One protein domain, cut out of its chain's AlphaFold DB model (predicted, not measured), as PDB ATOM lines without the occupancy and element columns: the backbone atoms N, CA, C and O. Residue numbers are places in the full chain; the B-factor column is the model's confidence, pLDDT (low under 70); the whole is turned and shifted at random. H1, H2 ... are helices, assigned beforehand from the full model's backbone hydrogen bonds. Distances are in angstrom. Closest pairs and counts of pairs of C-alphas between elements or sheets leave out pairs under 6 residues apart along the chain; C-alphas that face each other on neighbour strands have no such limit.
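AT A GLANCE: This is residues 332 to 383 and 395 to 408 of the 769 residues of an uncharacterized protein of Planctomycetes bacterium (UniProt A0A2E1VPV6). There is little regular structure here: two very short helices, H1 and then H2, sit apart within a chain of loops, with residues 332 to 352 looping near H1 and residues 395 to 408 running along the side away from both helices. You find 66 residues printed, 9 of them in named elements, with no named strand; the class is all helix. The whole is only just compact, close to loose, with a radius of gyration of the C-alphas of 12.9 A and spans of 38 by 27 by 22 A.

IN THESE COORDINATES: Start at C-alpha 332, at (217.385, 269.571, 284.217), and read through residues 332 to 352, which hold no named element. Find C-alpha 353 at (222.265, 271.996, 277.344); here H1, residues 353 to 356, begins. H2, residues 370 to 374, ends at C-alpha 374, at (220.223, 273.447, 258.541).

HOW THE PARTS SIT: H1 and H2 are apart, joined by a long link of 13 residues. In H2 every O i to N i+4 pair is within hydrogen-bond range; H1 is too short for such a pair. Past the cut, residues 395 to 396 pair antiparallel with residues 399 to 400.

THE WHOLE: The C-alphas of Ser 334 and Gly 382, the two farthest apart, are 39.4 A from each other. Residues 384 to 394 are not printed; C-alphas 383 and 395 are 22.2 A apart. No printed residue is under 70 in pLDDT.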
ATOM      1  N   CYS A 332     218.339 270.604 284.652       79.25
ATOM      2  CA  CYS A 332     217.385 269.571 284.217       79.25
ATOM      3  C   CYS A 332     217.857 268.135 284.533       79.25
ATOM      4  O   CYS A 332     217.124 267.348 285.133       79.25
ATOM      5  N   ALA A 333     219.120 267.821 284.213       76.94
ATOM      6  CA  ALA A 333     219.718 266.494 284.399       76.94
ATOM      7  C   ALA A 333     219.857 266.057 285.873       76.94
ATOM      8  O   ALA A 333     220.241 264.925 286.157       76.94
ATOM      9  N   SER A 334     219.613 266.956 286.832       75.25
ATOM     10  CA  SER A 334     219.614 266.650 288.272       75.25
ATOM     11  C   SER A 334     218.422 265.814 288.700       75.25
ATOM     12  O   SER A 334     218.538 265.065 289.666       75.25
ATOM     13  N   CYS A 335     217.306 265.954 287.985       76.06
ATOM     14  CA  CYS A 335     216.061 265.247 288.269       76.06
ATOM     15  C   CYS A 335     215.615 264.356 287.102       76.06
ATOM     16  O   CYS A 335     214.939 263.359 287.337       76.06
ATOM     17  N   HIS A 336     215.988 264.700 285.867       82.19
ATOM     18  CA  HIS A 336     215.646 263.937 284.670       82.19
ATOM     19  C   HIS A 336     216.841 263.134 284.160       82.19
ATOM     20  O   HIS A 336     217.950 263.659 284.056       82.19
ATOM     21  N   ASP A 337     216.591 261.880 283.790       83.88
ATOM     22  CA  ASP A 337     217.559 261.067 283.059       83.88
ATOM     23  C   ASP A 337     217.756 261.635 281.646       83.88
ATOM     24  O   ASP A 337     216.794 262.068 281.008       83.88
ATOM     25  N   ASP A 338     218.994 261.623 281.144       85.19
ATOM     26  CA  ASP A 338     219.288 262.024 279.767       85.19
ATOM     27  C   ASP A 338     219.128 260.829 278.806       85.19
ATOM     28  O   ASP A 338     219.995 259.947 278.782       85.19
ATOM     29  N   PRO A 339     218.072 260.789 277.968       86.69
ATOM     30  CA  PRO A 339     217.879 259.711 277.001       86.69
ATOM     31  C   PRO A 339     218.892 259.755 275.845       86.69
ATOM     32  O   PRO A 339     218.956 258.812 275.058       86.69
ATOM     33  N   HIS A 340     219.681 260.826 275.718       88.25
ATOM     34  CA  HIS A 340     220.691 260.981 274.670       88.25
ATOM     35  C   HIS A 340     222.071 260.467 275.090       88.25
ATOM     36  O   HIS A 340     222.985 260.473 274.263       88.25
ATOM     37  N   ALA A 341     222.236 260.023 276.340       88.31
ATOM     38  CA  ALA A 341     223.485 259.502 276.893       88.31
ATOM     39  C   ALA A 341     224.711 260.413 276.653       88.31
ATOM     40  O   ALA A 341     225.784 259.939 276.274       88.31
ATOM     41  N   GLY A 342     224.553 261.725 276.853       87.62
ATOM     42  CA  GLY A 342     225.643 262.707 276.811       87.62
ATOM     43  C   GLY A 342     226.108 263.117 275.409       87.62
ATOM     44  O   GLY A 342     227.125 263.796 275.262       87.62
ATOM     45  N   GLN A 343     225.382 262.753 274.345       87.75
ATOM     46  CA  GLN A 343     225.759 263.100 272.961       87.75
ATOM     47  C   GLN A 343     225.896 264.611 272.692       87.75
ATOM     48  O   GLN A 343     226.576 265.013 271.740       87.75
ATOM     49  N   PHE A 344     225.281 265.443 273.537       87.56
ATOM     50  CA  PHE A 344     225.241 266.900 273.413       87.56
ATOM     51  C   PHE A 344     226.082 267.641 274.469       87.56
ATOM     52  O   PHE A 344     226.035 268.868 274.527       87.56
ATOM     53  N   ASP A 345     226.934 266.941 275.228       84.69
ATOM     54  CA  ASP A 345     227.798 267.523 276.277       84.69
ATOM     55  C   ASP A 345     229.014 268.303 275.733       84.69
ATOM     56  O   ASP A 345     229.977 268.594 276.447       84.69
ATOM     57  N   ARG A 346     228.992 268.654 274.445       80.81
ATOM     58  CA  ARG A 346     230.069 269.350 273.733       80.81
ATOM     59  C   ARG A 346     229.535 270.558 272.959       80.81
ATOM     60  O   ARG A 346     228.361 270.568 272.578       80.81
ATOM     61  N   PRO A 347     230.371 271.576 272.686       77.38
ATOM     62  CA  PRO A 347     229.964 272.724 271.884       77.38
ATOM     63  C   PRO A 347     229.398 272.313 270.509       77.38
ATOM     64  O   PRO A 347     229.897 271.351 269.915       77.38
ATOM     65  N   PRO A 348     228.385 273.032 269.984       78.81
ATOM     66  CA  PRO A 348     227.782 274.252 270.542       78.81
ATOM     67  C   PRO A 348     226.670 274.006 271.582       78.81
ATOM     68  O   PRO A 348     226.201 274.951 272.206       78.81
ATOM     69  N   TYR A 349     226.239 272.760 271.787       83.38
ATOM     70  CA  TYR A 349     225.036 272.451 272.573       83.38
ATOM     71  C   TYR A 349     225.259 272.470 274.089       83.38
ATOM     72  O   TYR A 349     224.307 272.631 274.847       83.38
ATOM     73  N   GLN A 350     226.513 272.385 274.537       81.94
ATOM     74  CA  GLN A 350     226.873 272.408 275.956       81.94
ATOM     75  C   GLN A 350     226.408 273.681 276.690       81.94
ATOM     76  O   GLN A 350     226.060 273.605 277.864       81.94
ATOM     77  N   GLU A 351     226.387 274.844 276.024       77.88
ATOM     78  CA  GLU A 351     226.096 276.132 276.680       77.88
ATOM     79  C   GLU A 351     224.638 276.259 277.137       77.88
ATOM     80  O   GLU A 351     224.379 276.748 278.235       77.88
ATOM     81  N   ARG A 352     223.683 275.808 276.312       80.25
ATOM     82  CA  ARG A 352     222.248 275.792 276.655       80.25
ATOM     83  C   ARG A 352     221.753 274.409 277.091       80.25
ATOM     84  O   ARG A 352     220.612 274.282 277.529       80.25
ATOM     85  N   GLY A 353     222.590 273.375 276.982       85.62
ATOM     86  CA  GLY A 353     222.265 271.996 277.344       85.62
ATOM     87  C   GLY A 353     220.998 271.504 276.647       85.62
ATOM     88  O   GLY A 353     220.819 271.706 275.442       85.62
ATOM     89  N   CYS A 354     220.086 270.914 277.425       86.06
ATOM     90  CA  CYS A 354     218.785 270.424 276.964       86.06
ATOM     91  C   CYS A 354     217.960 271.506 276.243       86.06
ATOM     92  O   CYS A 354     217.258 271.208 275.279       86.06
ATOM     93  N   LEU A 355     218.096 272.770 276.661       86.06
ATOM     94  CA  LEU A 355     217.344 273.907 276.119       86.06
ATOM     95  C   LEU A 355     217.837 274.374 274.744       86.06
ATOM     96  O   LEU A 355     217.302 275.318 274.165       86.06
ATOM     97  N   SER A 356     218.863 273.715 274.203       86.25
ATOM     98  CA  SER A 356     219.233 273.855 272.796       86.25
ATOM     99  C   SER A 356     218.158 273.288 271.865       86.25
ATOM    100  O   SER A 356     218.035 273.748 270.732       86.25
ATOM    101  N   CYS A 357     217.403 272.292 272.344       87.38
ATOM    102  CA  CYS A 357     216.440 271.537 271.544       87.38
ATOM    103  C   CYS A 357     215.071 271.394 272.219       87.38
ATOM    104  O   CYS A 357     214.084 271.225 271.517       87.38
ATOM    105  N   HIS A 358     214.979 271.444 273.545       88.75
ATOM    106  CA  HIS A 358     213.723 271.319 274.288       88.75
ATOM    107  C   HIS A 358     213.287 272.677 274.845       88.75
ATOM    108  O   HIS A 358     214.131 273.516 275.151       88.75
ATOM    109  N   ALA A 359     211.981 272.897 274.984       84.25
ATOM    110  CA  ALA A 359     211.478 274.060 275.703       84.25
ATOM    111  C   ALA A 359     211.428 273.761 277.210       84.25
ATOM    112  O   ALA A 359     211.230 272.610 277.611       84.25
ATOM    113  N   GLU A 360     211.604 274.793 278.039       78.62
ATOM    114  CA  GLU A 360     211.522 274.673 279.505       78.62
ATOM    115  C   GLU A 360     210.140 274.170 279.955       78.62
ATOM    116  O   GLU A 360     210.040 273.393 280.905       78.62
ATOM    117  N   ASP A 361     209.090 274.544 279.219       77.62
ATOM    118  CA  ASP A 361     207.694 274.227 279.514       77.62
ATOM    119  C   ASP A 361     207.118 273.041 278.728       77.62
ATOM    120  O   ASP A 361     206.057 272.506 279.069       77.62
ATOM    121  N   GLN A 362     207.825 272.589 277.692       79.94
ATOM    122  CA  GLN A 362     207.411 271.474 276.853       79.94
ATOM    123  C   GLN A 362     208.619 270.732 276.271       79.94
ATOM    124  O   GLN A 362     209.271 271.170 275.324       79.94
ATOM    125  N   PHE A 363     208.880 269.539 276.807       82.88
ATOM    126  CA  PHE A 363     209.988 268.698 276.346       82.88
ATOM    127  C   PHE A 363     209.671 267.904 275.071       82.88
ATOM    128  O   PHE A 363     210.586 267.563 274.321       82.88
ATOM    129  N   HIS A 364     208.392 267.604 274.819       81.50
ATOM    130  CA  HIS A 364     207.942 266.922 273.607       81.50
ATOM    131  C   HIS A 364     206.710 267.624 273.002       81.50
ATOM    132  O   HIS A 364     205.730 267.825 273.725       81.50
ATOM    133  N   PRO A 365     206.702 267.914 271.687       84.12
ATOM    134  CA  PRO A 365     207.800 267.683 270.742       84.12
ATOM    135  C   PRO A 365     209.002 268.593 271.034       84.12
ATOM    136  O   PRO A 365     208.859 269.650 271.640       84.12
ATOM    137  N   HIS A 366     210.198 268.167 270.635       88.06
ATOM    138  CA  HIS A 366     211.376 269.028 270.717       88.06
ATOM    139  C   HIS A 366     211.238 270.208 269.737       88.06
ATOM    140  O   HIS A 366     210.666 270.069 268.659       88.06
ATOM    141  N   GLY A 367     211.822 271.356 270.073       87.12
ATOM    142  CA  GLY A 367     211.921 272.540 269.214       87.12
ATOM    143  C   GLY A 367     213.041 272.483 268.170       87.12
ATOM    144  O   GLY A 367     213.267 273.469 267.477       87.12
ATOM    145  N   PHE A 368     213.770 271.366 268.055       88.00
ATOM    146  CA  PHE A 368     214.759 271.177 266.990       88.00
ATOM    147  C   PHE A 368     214.057 271.005 265.634       88.00
ATOM    148  O   PHE A 368     213.562 269.924 265.313       88.00
ATOM    149  N   ASP A 369     213.977 272.098 264.878       88.31
ATOM    150  CA  ASP A 369     213.285 272.218 263.596       88.31
ATOM    151  C   ASP A 369     214.246 272.154 262.390       88.31
ATOM    152  O   ASP A 369     215.448 271.911 262.529       88.31
ATOM    153  N   LEU A 370     213.715 272.354 261.177       89.56
ATOM    154  CA  LEU A 370     214.508 272.339 259.941       89.56
ATOM    155  C   LEU A 370     215.565 273.447 259.907       89.56
ATOM    156  O   LEU A 370     216.681 273.202 259.455       89.56
ATOM    157  N   ASP A 371     215.255 274.634 260.434       89.94
ATOM    158  CA  ASP A 371     216.207 275.745 260.508       89.94
ATOM    159  C   ASP A 371     217.355 275.427 261.473       89.94
ATOM    160  O   ASP A 371     218.510 275.778 261.216       89.94
ATOM    161  N   ALA A 372     217.067 274.748 262.588       87.81
ATOM    162  CA  ALA A 372     218.074 274.226 263.501       87.81
ATOM    163  C   ALA A 372     218.923 273.133 262.856       87.81
ATOM    164  O   ALA A 372     220.152 273.188 262.948       87.81
ATOM    165  N   HIS A 373     218.299 272.204 262.136       90.75
ATOM    166  CA  HIS A 373     219.017 271.160 261.417       90.75
ATOM    167  C   HIS A 373     219.903 271.730 260.296       90.75
ATOM    168  O   HIS A 373     221.024 271.259 260.093       90.75
ATOM    169  N   ALA A 374     219.463 272.781 259.600       90.62
ATOM    170  CA  ALA A 374     220.223 273.447 258.541       90.62
ATOM    171  C   ALA A 374     221.525 274.103 259.032       90.62
ATOM    172  O   ALA A 374     222.424 274.360 258.233       90.62
ATOM    173  N   ARG A 375     221.661 274.341 260.346       86.69
ATOM    174  CA  ARG A 375     222.902 274.830 260.975       86.69
ATOM    175  C   ARG A 375     223.926 273.723 261.252       86.69
ATOM    176  O   ARG A 375     225.032 274.019 261.700       86.69
ATOM    177  N   THR A 376     223.569 272.461 261.024       86.06
ATOM    178  CA  THR A 376     224.485 271.321 261.159       86.06
ATOM    179  C   THR A 376     225.308 271.113 259.880       86.06
ATOM    180  O   THR A 376     225.198 271.864 258.915       86.06
ATOM    181  N   ALA A 377     226.145 270.073 259.854       85.38
ATOM    182  CA  ALA A 377     226.936 269.723 258.673       85.38
ATOM    183  C   ALA A 377     226.093 269.213 257.484       85.38
ATOM    184  O   ALA A 377     226.634 269.056 256.391       85.38
ATOM    185  N   PHE A 378     224.797 268.945 257.683       86.75
ATOM    186  CA  PHE A 378     223.901 268.435 256.650       86.75
ATOM    187  C   PHE A 378     222.547 269.136 256.721       86.75
ATOM    188  O   PHE A 378     221.732 268.862 257.598       86.75
ATOM    189  N   ALA A 379     222.299 270.061 255.797       89.50
ATOM    190  CA  ALA A 379     221.002 270.715 255.695       89.50
ATOM    191  C   ALA A 379     219.997 269.784 255.002       89.50
ATOM    192  O   ALA A 379     220.222 269.354 253.866       89.50
ATOM    193  N   LEU A 380     218.881 269.490 255.676       90.50
ATOM    194  CA  LEU A 380     217.777 268.750 255.071       90.50
ATOM    195  C   LEU A 380     217.122 269.644 254.022       90.50
ATOM    196  O   LEU A 380     216.719 270.763 254.319       90.50
ATOM    197  N   THR A 381     217.055 269.149 252.793       89.19
ATOM    198  CA  THR A 381     216.426 269.846 251.669       89.19
ATOM    199  C   THR A 381     215.522 268.887 250.908       89.19
ATOM    200  O   THR A 381     215.774 267.674 250.869       89.19
ATOM    201  N   GLY A 382     214.478 269.424 250.285       89.94
ATOM    202  CA  GLY A 382     213.585 268.662 249.421       89.94
ATOM    203  C   GLY A 382     212.862 267.554 250.187       89.94
ATOM    204  O   GLY A 382     212.279 267.784 251.241       89.94
ATOM    205  N   SER A 383     212.909 266.324 249.676       89.38
ATOM    206  CA  SER A 383     212.198 265.185 250.277       89.38
ATOM    207  C   SER A 383     212.683 264.847 251.695       89.38
ATOM    208  O   SER A 383     211.910 264.307 252.487       89.38
ATOM    209  N   GLU A 395     219.511 253.690 266.212       90.62
ATOM    210  CA  GLU A 395     219.488 253.398 267.641       90.62
ATOM    211  C   GLU A 395     220.543 252.344 267.982       90.62
ATOM    212  O   GLU A 395     220.551 251.252 267.415       90.62
ATOM    213  N   GLU A 396     221.423 252.665 268.928       85.81
ATOM    214  CA  GLU A 396     222.462 251.768 269.429       85.81
ATOM    215  C   GLU A 396     222.332 251.633 270.947       85.81
ATOM    216  O   GLU A 396     222.299 252.627 271.669       85.81
ATOM    217  N   ALA A 397     222.235 250.393 271.437       85.81
ATOM    218  CA  ALA A 397     222.063 250.083 272.862       85.81
ATOM    219  C   ALA A 397     220.894 250.834 273.548       85.81
ATOM    220  O   ALA A 397     220.972 251.159 274.730       85.81
ATOM    221  N   GLY A 398     219.804 251.089 272.814       85.69
ATOM    222  CA  GLY A 398     218.629 251.815 273.313       85.69
ATOM    223  C   GLY A 398     218.756 253.342 273.275       85.69
ATOM    224  O   GLY A 398     217.874 254.030 273.781       85.69
ATOM    225  N   VAL A 399     219.832 253.881 272.688       88.06
ATOM    226  CA  VAL A 399     220.084 255.321 272.556       88.06
ATOM    227  C   VAL A 399     220.199 255.693 271.081       88.06
ATOM    228  O   VAL A 399     221.016 255.137 270.343       88.06
ATOM    229  N   ARG A 400     219.404 256.672 270.641       90.69
ATOM    230  CA  ARG A 400     219.458 257.183 269.266       90.69
ATOM    231  C   ARG A 400     220.708 258.026 269.044       90.69
ATOM    232  O   ARG A 400     220.890 259.028 269.730       90.69
ATOM    233  N   GLN A 401     221.531 257.644 268.073       90.56
ATOM    234  CA  GLN A 401     222.785 258.306 267.730       90.56
ATOM    235  C   GLN A 401     222.544 259.463 266.749       90.56
ATOM    236  O   GLN A 401     222.338 259.264 265.551       90.56
ATOM    237  N   PHE A 402     222.573 260.691 267.263       87.62
ATOM    238  CA  PHE A 402     222.476 261.927 266.481       87.62
ATOM    239  C   PHE A 402     223.839 262.417 265.975       87.62
ATOM    240  O   PHE A 402     223.921 263.197 265.027       87.62
ATOM    241  N   ALA A 403     224.924 261.956 266.598       83.50
ATOM    242  CA  ALA A 403     226.287 262.267 266.194       83.50
ATOM    243  C   ALA A 403     226.876 261.186 265.278       83.50
ATOM    244  O   ALA A 403     226.722 259.997 265.527       83.50
ATOM    245  N   GLY A 404     227.644 261.605 264.267       82.94
ATOM    246  CA  GLY A 404     228.428 260.682 263.436       82.94
ATOM    247  C   GLY A 404     227.650 259.990 262.315       82.94
ATOM    248  O   GLY A 404     228.225 259.138 261.642       82.94
ATOM    249  N   THR A 405     226.392 260.374 262.073       88.75
ATOM    250  CA  THR A 405     225.635 259.925 260.899       88.75
ATOM    251  C   THR A 405     226.411 260.258 259.618       88.75
ATOM    252  O   THR A 405     226.810 261.414 259.436       88.75
ATOM    253  N   PRO A 406     226.667 259.274 258.736       87.50
ATOM    254  CA  PRO A 406     227.328 259.515 257.460       87.50
ATOM    255  C   PRO A 406     226.570 260.536 256.604       87.50
ATOM    256  O   PRO A 406     225.348 260.488 256.511       87.50
ATOM    257  N   LEU A 407     227.303 261.446 255.960       84.06
ATOM    258  CA  LEU A 407     226.725 262.546 255.168       84.06
ATOM    259  C   LEU A 407     226.718 262.270 253.661       84.06
ATOM    260  O   LEU A 407     226.214 263.071 252.877       84.06
ATOM    261  N   GLN A 408     227.348 261.174 253.245       84.81
ATOM    262  CA  GLN A 408     227.445 260.799 251.845       84.81
ATOM    263  C   GLN A 408     226.149 260.115 251.405       84.81
ATOM    264  O   GLN A 408     225.603 259.293 252.145       84.81
TER     265      GLN A 408